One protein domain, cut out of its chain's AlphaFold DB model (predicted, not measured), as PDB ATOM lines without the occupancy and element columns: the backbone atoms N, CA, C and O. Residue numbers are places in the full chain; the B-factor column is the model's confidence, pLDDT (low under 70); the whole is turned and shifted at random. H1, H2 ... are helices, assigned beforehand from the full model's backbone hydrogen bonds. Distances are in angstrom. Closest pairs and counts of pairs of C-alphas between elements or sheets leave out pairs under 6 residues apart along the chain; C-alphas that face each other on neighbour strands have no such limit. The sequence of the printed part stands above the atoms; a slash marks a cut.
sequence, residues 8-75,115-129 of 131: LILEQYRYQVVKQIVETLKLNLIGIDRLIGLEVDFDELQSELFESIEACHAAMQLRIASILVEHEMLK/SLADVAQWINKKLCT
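Overview. This is residues 8 to 75 and 115 to 129 of the 131 residues of an uncharacterized protein of Thiosulfatimonas sediminis (UniProt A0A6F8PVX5). Three helices, H1, H3 and H4, make an up-and-down bundle, their centres in a triangle, and a fourth, H5, crosses H4 on the side away from H3. The short helix H2 lies out at one end of the long axis, touching no helix, while the long H1 reaches to the other end with Leu 8. The printed part has 83 residues with five named helices, in the order H1 H2 H3 H4 H5, and no named strand; the class is all helix. The whole is compact, with a radius of gyration of the C-alphas of 12.9 A, yet elongated in outline, with spans of 40 by 23 by 22 A.

Along the chain. Find C-alpha 8 at (62.745, 57.122, 70.180); from there H1, the longest helix, runs through residues 8 to 28, 30.4 A from first to last C-alpha, to C-alpha 28 at (66.495, 30.574, 84.540). Look next at H2, residues 32 to 36, 6.0 A long. H3, residues 42 to 51, covers 14.3 A. H4, residues 57 to 70, covers 19.8 A. Beyond the cut, H5, residues 116 to 128, covers 17.5 A and ends with C-alpha 128 at (54.112, 38.793, 69.481).

Arrangement. Start from H1 in the bundle of H1, H3 and H4, in which each helix runs against the one before it. H1 and H3 touch at a shallow tilt of 24 degrees, opposite ways; their closest C-alphas, those of Val 18 and Leu 49, are 6.3 A apart. From Leu 49 look across to Ile 64: these are the closest C-alphas of H3 and H4, 6.1 A apart. H3 and H4 form a helical hairpin, opposite ways at a shallow tilt of 34 degrees, only just short of steep; they only just touch, with 3 pairs of C-alphas within 8 A, and H4 does so with residues 64 to 67 alone. H1 and H4 are near each other, with 12 pairs of C-alphas within 10 A. H4 and H5 touch at a steep tilt of 45 degrees, opposite ways, and their closest C-alphas, those of Ala 65 and Val 119, are 5.5 A apart. H1 and H5 are close but not clearly touching, with the C-alphas of Val 17 and Leu 127 closest at 7.9 A. H3 and H5 are apart. In H1, H2, H3, H4 and H5 every O i to N i+4 pair is within hydrogen-bond range.

Size, cuts and confidence. The C-alphas farthest apart, those of Leu 8 and Leu 35, are 41.9 A apart. Residues 76 to 114 are not printed, and C-alphas 75 and 115 are 11.0 A apart across this cut, which lies in the link from H4 to H5. The links printed whole, H1 to H2, H2 to H3 and H3 to H4, are tight. The mean pLDDT of the printed part is 75.9; look for values under 70 at residue 31 and residues 33 to 40, 54 to 57, 71 to 75 and 127 to 129.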
ATOM      1  N   LEU A   8      62.486  57.185  68.745       78.88
ATOM      2  CA  LEU A   8      62.745  57.122  70.180       78.88
ATOM      3  C   LEU A   8      61.904  56.032  70.865       78.88
ATOM      4  O   LEU A   8      62.400  55.283  71.704       78.88
ATOM      5  N   ILE A   9      60.637  55.890  70.462       80.06
ATOM      6  CA  ILE A   9      59.752  54.820  70.949       80.06
ATOM      7  C   ILE A   9      60.282  53.458  70.491       80.06
ATOM      8  O   ILE A   9      60.306  52.500  71.263       80.06
ATOM      9  N   LEU A  10      60.714  53.363  69.234       76.62
ATOM     10  CA  LEU A  10      61.255  52.132  68.669       76.62
ATOM     11  C   LEU A  10      62.519  51.687  69.416       76.62
ATOM     12  O   LEU A  10      62.634  50.516  69.761       76.62
ATOM     13  N   GLU A  11      63.432  52.611  69.709       78.88
ATOM     14  CA  GLU A  11      64.637  52.360  70.508       78.88
ATOM     15  C   GLU A  11      64.293  51.894  71.924       78.88
ATOM     16  O   GLU A  11      64.777  50.844  72.345       78.88
ATOM     17  N   GLN A  12      63.377  52.573  72.623       81.50
ATOM     18  CA  GLN A  12      62.922  52.152  73.954       81.50
ATOM     19  C   GLN A  12      62.385  50.716  73.969       81.50
ATOM     20  O   GLN A  12      62.716  49.947  74.873       81.50
ATOM     21  N   TYR A  13      61.605  50.325  72.957       80.62
ATOM     22  CA  TYR A  13      61.132  48.946  72.840       80.62
ATOM     23  C   TYR A  13      62.286  47.953  72.726       80.62
ATOM     24  O   TYR A  13      62.271  46.924  73.393       80.62
ATOM     25  N   ARG A  14      63.299  48.256  71.915       80.12
ATOM     26  CA  ARG A  14      64.453  47.372  71.690       80.12
ATOM     27  C   ARG A  14      65.270  47.179  72.961       80.12
ATOM     28  O   ARG A  14      65.590  46.044  73.308       80.12
ATOM     29  N   TYR A  15      65.504  48.265  73.699       83.69
ATOM     30  CA  TYR A  15      66.144  48.211  75.013       83.69
ATOM     31  C   TYR A  15      65.366  47.320  75.991       83.69
ATOM     32  O   TYR A  15      65.958  46.515  76.709       83.69
ATOM     33  N   GLN A  16      64.032  47.415  75.998       81.44
ATOM     34  CA  GLN A  16      63.193  46.549  76.829       81.44
ATOM     35  C   GLN A  16      63.311  45.069  76.441       81.44
ATOM     36  O   GLN A  16      63.352  44.231  77.339       81.44
ATOM     37  N   VAL A  17      63.405  44.743  75.144       80.06
ATOM     38  CA  VAL A  17      63.590  43.354  74.678       80.06
ATOM     39  C   VAL A  17      64.890  42.766  75.213       80.06
ATOM     40  O   VAL A  17      64.867  41.702  75.831       80.06
ATOM     41  N   VAL A  18      66.011  43.465  75.010       82.38
ATOM     42  CA  VAL A  18      67.330  43.007  75.474       82.38
ATOM     43  C   VAL A  18      67.321  42.806  76.987       82.38
ATOM     44  O   VAL A  18      67.706  41.744  77.470       82.38
ATOM     45  N   LYS A  19      66.774  43.771  77.737       84.69
ATOM     46  CA  LYS A  19      66.647  43.659  79.191       84.69
ATOM     47  C   LYS A  19      65.832  42.430  79.611       84.69
ATOM     48  O   LYS A  19      66.242  41.707  80.509       84.69
ATOM     49  N   GLN A  20      64.693  42.167  78.968       81.56
ATOM     50  CA  GLN A  20      63.858  41.004  79.292       81.56
ATOM     51  C   GLN A  20      64.557  39.671  79.010       81.56
ATOM     52  O   GLN A  20      64.375  38.722  79.773       81.56
ATOM     53  N   ILE A  21      65.349  39.592  77.939       80.75
ATOM     54  CA  ILE A  21      66.146  38.401  77.620       80.75
ATOM     55  C   ILE A  21      67.173  38.150  78.718       80.75
ATOM     56  O   ILE A  21      67.205  37.054  79.275       80.75
ATOM     57  N   VAL A  22      67.969  39.169  79.053       83.69
ATOM     58  CA  VAL A  22      69.023  39.057  80.068       83.69
ATOM     59  C   VAL A  22      68.428  38.660  81.415       83.69
ATOM     60  O   VAL A  22      68.907  37.715  82.029       83.69
ATOM     61  N   GLU A  23      67.343  39.302  81.849       84.50
ATOM     62  CA  GLU A  23      66.686  38.964  83.117       84.50
ATOM     63  C   GLU A  23      66.069  37.556  83.106       84.50
ATOM     64  O   GLU A  23      66.168  36.837  84.098       84.50
ATOM     65  N   THR A  24      65.490  37.113  81.982       84.19
ATOM     66  CA  THR A  24      64.991  35.731  81.853       84.19
ATOM     67  C   THR A  24      66.130  34.727  81.998       84.19
ATOM     68  O   THR A  24      65.996  33.743  82.717       84.19
ATOM     69  N   LEU A  25      67.260  34.979  81.336       82.75
ATOM     70  CA  LEU A  25      68.426  34.106  81.409       82.75
ATOM     71  C   LEU A  25      69.034  34.119  82.812       82.75
ATOM     72  O   LEU A  25      69.286  33.050  83.353       82.75
ATOM     73  N   LYS A  26      69.175  35.288  83.453       82.75
ATOM     74  CA  LYS A  26      69.620  35.392  84.851       82.75
ATOM     75  C   LYS A  26      68.769  34.519  85.763       82.75
ATOM     76  O   LYS A  26      69.328  33.721  86.501       82.75
ATOM     77  N   LEU A  27      67.441  34.634  85.674       84.31
ATOM     78  CA  LEU A  27      66.496  33.864  86.487       84.31
ATOM     79  C   LEU A  27      66.551  32.361  86.196       84.31
ATOM     80  O   LEU A  27      66.555  31.547  87.119       84.31
ATOM     81  N   ASN A  28      66.587  31.979  84.922       83.50
ATOM     82  CA  ASN A  28      66.495  30.574  84.540       83.50
ATOM     83  C   ASN A  28      67.808  29.815  84.746       83.50
ATOM     84  O   ASN A  28      67.790  28.595  84.937       83.50
ATOM     85  N   LEU A  29      68.931  30.537  84.734       78.81
ATOM     86  CA  LEU A  29      70.258  30.008  85.017       78.81
ATOM     87  C   LEU A  29      70.613  30.049  86.519       78.81
ATOM     88  O   LEU A  29      71.717  29.659  86.894       78.81
ATOM     89  N   ILE A  30      69.688  30.450  87.405       77.25
ATOM     90  CA  ILE A  30      69.897  30.371  88.860       77.25
ATOM     91  C   ILE A  30      70.174  28.923  89.280       77.25
ATOM     92  O   ILE A  30      69.421  28.006  88.952       77.25
ATOM     93  N   GLY A  31      71.232  28.725  90.070       67.69
ATOM     94  CA  GLY A  31      71.593  27.428  90.642       67.69
ATOM     95  C   GLY A  31      72.428  26.543  89.717       67.69
ATOM     96  O   GLY A  31      72.818  25.446  90.115       67.69
ATOM     97  N   ILE A  32      72.727  26.997  88.500       71.94
ATOM     98  CA  ILE A  32      73.620  26.300  87.566       71.94
ATOM     99  C   ILE A  32      75.066  26.310  88.035       71.94
ATOM    100  O   ILE A  32      75.760  25.302  87.884       71.94
ATOM    101  N   ASP A  33      75.492  27.425  88.620       65.62
ATOM    102  CA  ASP A  33      76.762  27.574  89.325       65.62
ATOM    103  C   ASP A  33      76.982  26.400  90.290       65.62
ATOM    104  O   ASP A  33      78.036  25.770  90.295       65.62
ATOM    105  N   ARG A  34      75.932  26.009  91.022       62.78
ATOM    106  CA  ARG A  34      75.970  24.886  91.967       62.78
ATOM    107  C   ARG A  34      75.944  23.511  91.304       62.78
ATOM    108  O   ARG A  34      76.428  22.555  91.902       62.78
ATOM    109  N   LEU A  35      75.347  23.383  90.120       63.69
ATOM    110  CA  LEU A  35      75.158  22.093  89.446       63.69
ATOM    111  C   LEU A  35      76.362  21.682  88.597       63.69
ATOM    112  O   LEU A  35      76.690  20.499  88.541       63.69
ATOM    113  N   ILE A  36      76.986  22.637  87.908       68.31
ATOM    114  CA  ILE A  36      78.044  22.363  86.924       68.31
ATOM    115  C   ILE A  36      79.185  23.393  86.934       68.31
ATOM    116  O   ILE A  36      80.090  23.274  86.113       68.31
ATOM    117  N   GLY A  37      79.161  24.388  87.832       60.12
ATOM    118  CA  GLY A  37      80.250  25.360  87.976       60.12
ATOM    119  C   GLY A  37      80.412  26.316  86.794       60.12
ATOM    120  O   GLY A  37      81.530  26.730  86.509       60.12
ATOM    121  N   LEU A  38      79.329  26.634  86.072       67.25
ATOM    122  CA  LEU A  38      79.387  27.626  84.997       67.25
ATOM    123  C   LEU A  38      79.260  29.038  85.578       67.25
ATOM    124  O   LEU A  38      78.239  29.368  86.180       67.25
ATOM    125  N   GLU A  39      80.267  29.871  85.332       65.69
ATOM    126  CA  GLU A  39      80.203  31.314  85.552       65.69
ATOM    127  C   GLU A  39      79.864  31.996  84.225       65.69
ATOM    128  O   GLU A  39      80.568  31.832  83.229       65.69
ATOM    129  N   VAL A  40      78.744  32.713  84.202       69.31
ATOM    130  CA  VAL A  40      78.287  33.486  83.045       69.31
ATOM    131  C   VAL A  40      78.420  34.963  83.384       69.31
ATOM    132  O   VAL A  40      77.816  35.417  84.359       69.31
ATOM    133  N   ASP A  41      79.155  35.716  82.565       77.12
ATOM    134  CA  ASP A  41      79.198  37.174  82.665       77.12
ATOM    135  C   ASP A  41      77.972  37.781  81.965       77.12
ATOM    136  O   ASP A  41      77.908  37.958  80.746       77.12
ATOM    137  N   PHE A  42      76.938  38.057  82.758       80.31
ATOM    138  CA  PHE A  42      75.710  38.655  82.246       80.31
ATOM    139  C   PHE A  42      75.850  40.141  81.905       80.31
ATOM    140  O   PHE A  42      75.014  40.648  81.156       80.31
ATOM    141  N   ASP A  43      76.844  40.838  82.455       80.69
ATOM    142  CA  ASP A  43      77.037  42.265  82.208       80.69
ATOM    143  C   ASP A  43      77.734  42.483  80.855       80.69
ATOM    144  O   ASP A  43      77.324  43.359  80.081       80.69
ATOM    145  N   GLU A  44      78.707  41.629  80.522       83.69
ATOM    146  CA  GLU A  44      79.317  41.556  79.188       83.69
ATOM    147  C   GLU A  44      78.260  41.232  78.124       83.69
ATOM    148  O   GLU A  44      78.060  42.006  77.186       83.69
ATOM    149  N   LEU A  45      77.475  40.167  78.329       81.56
ATOM    150  CA  LEU A  45      76.405  39.799  77.400       81.56
ATOM    151  C   LEU A  45      75.391  40.930  77.197       81.56
ATOM    152  O   LEU A  45      74.942  41.193  76.078       81.56
ATOM    153  N   GLN A  46      74.967  41.563  78.290       83.56
ATOM    154  CA  GLN A  46      74.003  42.651  78.219       83.56
ATOM    155  C   GLN A  46      74.532  43.790  77.338       83.56
ATOM    156  O   GLN A  46      73.764  44.357  76.560       83.56
ATOM    157  N   SER A  47      75.827  44.094  77.432       84.75
ATOM    158  CA  SER A  47      76.482  45.124  76.625       84.75
ATOM    159  C   SER A  47      76.475  44.761  75.135       84.75
ATOM    160  O   SER A  47      75.988  45.548  74.324       84.75
ATOM    161  N   GLU A  48      76.877  43.541  74.769       82.12
ATOM    162  CA  GLU A  48      76.907  43.091  73.365       82.12
ATOM    163  C   GLU A  48      75.520  43.046  72.705       82.12
ATOM    164  O   GLU A  48      75.327  43.430  71.541       82.12
ATOM    165  N   LEU A  49      74.507  42.618  73.465       83.44
ATOM    166  CA  LEU A  49      73.126  42.616  72.993       83.44
ATOM    167  C   LEU A  49      72.585  44.033  72.778       83.44
ATOM    168  O   LEU A  49      71.805  44.240  71.844       83.44
ATOM    169  N   PHE A  50      72.985  45.005  73.606       83.81
ATOM    170  CA  PHE A  50      72.603  46.406  73.412       83.81
ATOM    171  C   PHE A  50      73.270  47.029  72.186       83.81
ATOM    172  O   PHE A  50      72.606  47.759  71.448       83.81
ATOM    173  N   GLU A  51      74.539  46.715  71.921       80.56
ATOM    174  CA  GLU A  51      75.253  47.203  70.731       80.56
ATOM    175  C   GLU A  51      74.645  46.684  69.419       80.56
ATOM    176  O   GLU A  51      74.703  47.343  68.382       80.56
ATOM    177  N   SER A  52      73.979  45.532  69.472       74.69
ATOM    178  CA  SER A  52      73.393  44.853  68.311       74.69
ATOM    179  C   SER A  52      71.970  45.301  67.954       74.69
ATOM    180  O   SER A  52      71.282  44.681  67.134       74.69
ATOM    181  N   ILE A  53      71.507  46.392  68.563       73.81
ATOM    182  CA  ILE A  53      70.180  46.955  68.335       73.81
ATOM    183  C   ILE A  53      70.123  47.688  66.978       73.81
ATOM    184  O   ILE A  53      70.520  48.842  66.840       73.81
ATOM    185  N   GLU A  54      69.560  47.032  65.956       68.31
ATOM    186  CA  GLU A  54      69.404  47.595  64.604       68.31
ATOM    187  C   GLU A  54      68.019  48.204  64.306       68.31
ATOM    188  O   GLU A  54      66.999  47.851  64.901       68.31
ATOM    189  N   ALA A  55      67.964  49.067  63.276       59.44
ATOM    190  CA  ALA A  55      66.782  49.799  62.806       59.44
ATOM    191  C   ALA A  55      65.605  48.929  62.291       59.44
ATOM    192  O   ALA A  55      64.485  49.442  62.194       59.44
ATOM    193  N   CYS A  56      65.794  47.628  62.037       59.94
ATOM    194  CA  CYS A  56      64.738  46.698  61.612       59.94
ATOM    195  C   CYS A  56      64.486  45.600  62.660       59.94
ATOM    196  O   CYS A  56      65.401  44.876  63.040       59.94
ATOM    197  N   HIS A  57      63.228  45.437  63.088       69.12
ATOM    198  CA  HIS A  57      62.843  44.501  64.154       69.12
ATOM    199  C   HIS A  57      63.235  43.044  63.858       69.12
ATOM    200  O   HIS A  57      63.823  42.398  64.714       69.12
ATOM    201  N   ALA A  58      62.973  42.537  62.649       70.44
ATOM    202  CA  ALA A  58      63.294  41.149  62.298       70.44
ATOM    203  C   ALA A  58      64.811  40.886  62.230       70.44
ATOM    204  O   ALA A  58      65.278  39.838  62.668       70.44
ATOM    205  N   ALA A  59      65.585  41.853  61.724       73.88
ATOM    206  CA  ALA A  59      67.044  41.758  61.678       73.88
ATOM    207  C   ALA A  59      67.641  41.767  63.092       73.88
ATOM    208  O   ALA A  59      68.448  40.904  63.420       73.88
ATOM    209  N   MET A  60      67.158  42.663  63.957       76.38
ATOM    210  CA  MET A  60      67.555  42.719  65.364       76.38
ATOM    211  C   MET A  60      67.263  41.402  66.101       76.38
ATOM    212  O   MET A  60      68.112  40.919  66.840       76.38
ATOM    213  N   GLN A  61      66.088  40.794  65.898       75.75
ATOM    214  CA  GLN A  61      65.745  39.515  66.534       75.75
ATOM    215  C   GLN A  61      66.716  38.398  66.145       75.75
ATOM    216  O   GLN A  61      67.174  37.655  67.009       75.75
ATOM    217  N   LEU A  62      67.037  38.289  64.853       77.69
ATOM    218  CA  LEU A  62      67.993  37.303  64.353       77.69
ATOM    219  C   LEU A  62      69.411  37.586  64.859       77.69
ATOM    220  O   LEU A  62      70.120  36.648  65.212       77.69
ATOM    221  N   ARG A  63      69.809  38.861  64.940       80.19
ATOM    222  CA  ARG A  63      71.103  39.291  65.484       80.19
ATOM    223  C   ARG A  63      71.247  38.901  66.957       80.19
ATOM    224  O   ARG A  63      72.186  38.197  67.301       80.19
ATOM    225  N   ILE A  64      70.267  39.255  67.790       79.00
ATOM    226  CA  ILE A  64      70.215  38.876  69.210       79.00
ATOM    227  C   ILE A  64      70.226  37.351  69.366       79.00
ATOM    228  O   ILE A  64      70.977  36.820  70.177       79.00
ATOM    229  N   ALA A  65      69.429  36.633  68.567       79.25
ATOM    230  CA  ALA A  65      69.419  35.174  68.594       79.25
ATOM    231  C   ALA A  65      70.785  34.570  68.237       79.25
ATOM    232  O   ALA A  65      71.176  33.564  68.825       79.25
ATOM    233  N   SER A  66      71.507  35.195  67.304       80.88
ATOM    234  CA  SER A  66      72.843  34.760  66.889       80.88
ATOM    235  C   SER A  66      73.858  34.961  68.005       80.88
ATOM    236  O   SER A  66      74.536  34.008  68.365       80.88
ATOM    237  N   ILE A  67      73.852  36.129  68.646       80.12
ATOM    238  CA  ILE A  67      74.745  36.460  69.766       80.12
ATOM    239  C   ILE A  67      74.514  35.516  70.946       80.12
ATOM    240  O   ILE A  67      75.453  34.934  71.466       80.12
ATOM    241  N   LEU A  68      73.264  35.255  71.336       79.38
ATOM    242  CA  LEU A  68      72.972  34.325  72.440       79.38
ATOM    243  C   LEU A  68      73.493  32.902  72.183       79.38
ATOM    244  O   LEU A  68      73.827  32.180  73.124       79.38
ATOM    245  N   VAL A  69      73.542  32.484  70.917       76.38
ATOM    246  CA  VAL A  69      74.128  31.204  70.514       76.38
ATOM    247  C   VAL A  69      75.657  31.278  70.490       76.38
ATOM    248  O   VAL A  69      76.301  30.354  70.987       76.38
ATOM    249  N   GLU A  70      76.226  32.357  69.950       73.56
ATOM    250  CA  GLU A  70      77.671  32.621  69.876       73.56
ATOM    251  C   GLU A  70      78.324  32.746  71.252       73.56
ATOM    252  O   GLU A  70      79.411  32.216  71.440       73.56
ATOM    253  N   HIS A  71      77.643  33.350  72.228       69.06
ATOM    254  CA  HIS A  71      78.089  33.437  73.623       69.06
ATOM    255  C   HIS A  71      77.956  32.140  74.390       69.06
ATOM    256  O   HIS A  71      78.244  32.096  75.583       69.06
ATOM    257  N   GLU A  72      77.460  31.082  73.747       65.19
ATOM    258  CA  GLU A  72      77.461  29.760  74.351       65.19
ATOM    259  C   GLU A  72      76.643  29.682  75.659       65.19
ATOM    260  O   GLU A  72      76.659  28.671  76.358       65.19
ATOM    261  N   MET A  73      75.827  30.707  75.924       67.88
ATOM    262  CA  MET A  73      74.909  30.875  77.060       67.88
ATOM    263  C   MET A  73      73.956  29.688  77.235       67.88
ATOM    264  O   MET A  73      73.365  29.468  78.288       67.88
ATOM    265  N   LEU A  74      73.799  28.920  76.160       66.19
ATOM    266  CA  LEU A  74      72.877  27.810  75.998       66.19
ATOM    267  C   LEU A  74      73.626  26.472  75.869       66.19
ATOM    268  O   LEU A  74      73.054  25.489  75.399       66.19
ATOM    269  N   LYS A  75      74.919  26.416  76.218       68.75
ATOM    270  CA  LYS A  75      75.736  25.187  76.188       68.75
ATOM    271  C   LYS A  75      75.369  24.169  77.251       68.75
ATOM    272  O   LYS A  75      75.731  22.997  77.125       68.75
ATOM    273  N   SER A 115      68.697  25.919  68.881       80.44
ATOM    274  CA  SER A 115      69.006  26.449  67.560       80.44
ATOM    275  C   SER A 115      68.662  27.939  67.470       80.44
ATOM    276  O   SER A 115      67.856  28.457  68.244       80.44
ATOM    277  N   LEU A 116      69.205  28.623  66.457       75.31
ATOM    278  CA  LEU A 116      68.811  29.998  66.123       75.31
ATOM    279  C   LEU A 116      67.294  30.131  65.915       75.31
ATOM    280  O   LEU A 116      66.707  31.151  66.270       75.31
ATOM    281  N   ALA A 117      66.654  29.090  65.368       80.62
ATOM    282  CA  ALA A 117      65.213  29.061  65.155       80.62
ATOM    283  C   ALA A 117      64.440  29.020  66.482       80.62
ATOM    284  O   ALA A 117      63.472  29.762  66.627       80.62
ATOM    285  N   ASP A 118      64.896  28.230  67.460       80.38
ATOM    286  CA  ASP A 118      64.263  28.139  68.785       80.38
ATOM    287  C   ASP A 118      64.343  29.480  69.527       80.38
ATOM    288  O   ASP A 118      63.357  29.946  70.101       80.38
ATOM    289  N   VAL A 119      65.503  30.140  69.471       77.75
ATOM    290  CA  VAL A 119      65.714  31.447  70.108       77.75
ATOM    291  C   VAL A 119      64.873  32.527  69.424       77.75
ATOM    292  O   VAL A 119      64.165  33.279  70.095       77.75
ATOM    293  N   ALA A 120      64.870  32.579  68.088       79.50
ATOM    294  CA  ALA A 120      64.030  33.510  67.336       79.50
ATOM    295  C   ALA A 120      62.532  33.268  67.590       79.50
ATOM    296  O   ALA A 120      61.762  34.223  67.711       79.50
ATOM    297  N   GLN A 121      62.107  32.006  67.705       80.81
ATOM    298  CA  GLN A 121      60.734  31.645  68.043       80.81
ATOM    299  C   GLN A 121      60.366  32.097  69.455       80.81
ATOM    300  O   GLN A 121      59.284  32.648  69.632       80.81
ATOM    301  N   TRP A 122      61.247  31.920  70.441       81.69
ATOM    302  CA  TRP A 122      61.020  32.404  71.803       81.69
ATOM    303  C   TRP A 122      60.882  33.929  71.849       81.69
ATOM    304  O   TRP A 122      59.924  34.452  72.422       81.69
ATOM    305  N   ILE A 123      61.791  34.648  71.180       76.94
ATOM    306  CA  ILE A 123      61.759  36.114  71.088       76.94
ATOM    307  C   ILE A 123      60.453  36.563  70.423       76.94
ATOM    308  O   ILE A 123      59.748  37.424  70.948       76.94
ATOM    309  N   ASN A 124      60.078  35.941  69.303       77.25
ATOM    310  CA  ASN A 124      58.801  36.198  68.643       77.25
ATOM    311  C   ASN A 124      57.617  35.874  69.545       77.25
ATOM    312  O   ASN A 124      56.688  36.665  69.599       77.25
ATOM    313  N   LYS A 125      57.636  34.762  70.283       78.88
ATOM    314  CA  LYS A 125      56.584  34.422  71.240       78.88
ATOM    315  C   LYS A 125      56.449  35.543  72.253       78.88
ATOM    316  O   LYS A 125      55.358  36.056  72.355       78.88
ATOM    317  N   LYS A 126      57.516  36.011  72.906       74.12
ATOM    318  CA  LYS A 126      57.434  37.087  73.914       74.12
ATOM    319  C   LYS A 126      57.040  38.458  73.346       74.12
ATOM    320  O   LYS A 126      56.364  39.220  74.031       74.12
ATOM    321  N   LEU A 127      57.431  38.770  72.111       64.81
ATOM    322  CA  LEU A 127      57.144  40.062  71.466       64.81
ATOM    323  C   LEU A 127      55.793  40.110  70.750       64.81
ATOM    324  O   LEU A 127      55.160  41.165  70.693       64.81
ATOM    325  N   CYS A 128      55.369  38.975  70.197       61.88
ATOM    326  CA  CYS A 128      54.112  38.793  69.481       61.88
ATOM    327  C   CYS A 128      53.018  38.194  70.371       61.88
ATOM    328  O   CYS A 128      51.855  38.249  69.983       61.88
ATOM    329  N   THR A 129      53.332  37.701  71.578       50.44
ATOM    330  CA  THR A 129      52.359  37.639  72.677       50.44
ATOM    331  C   THR A 129      52.106  39.064  73.137       50.44
ATOM    332  O   THR A 129      52.600  39.527  74.162       50.44
TER     333      THR A 129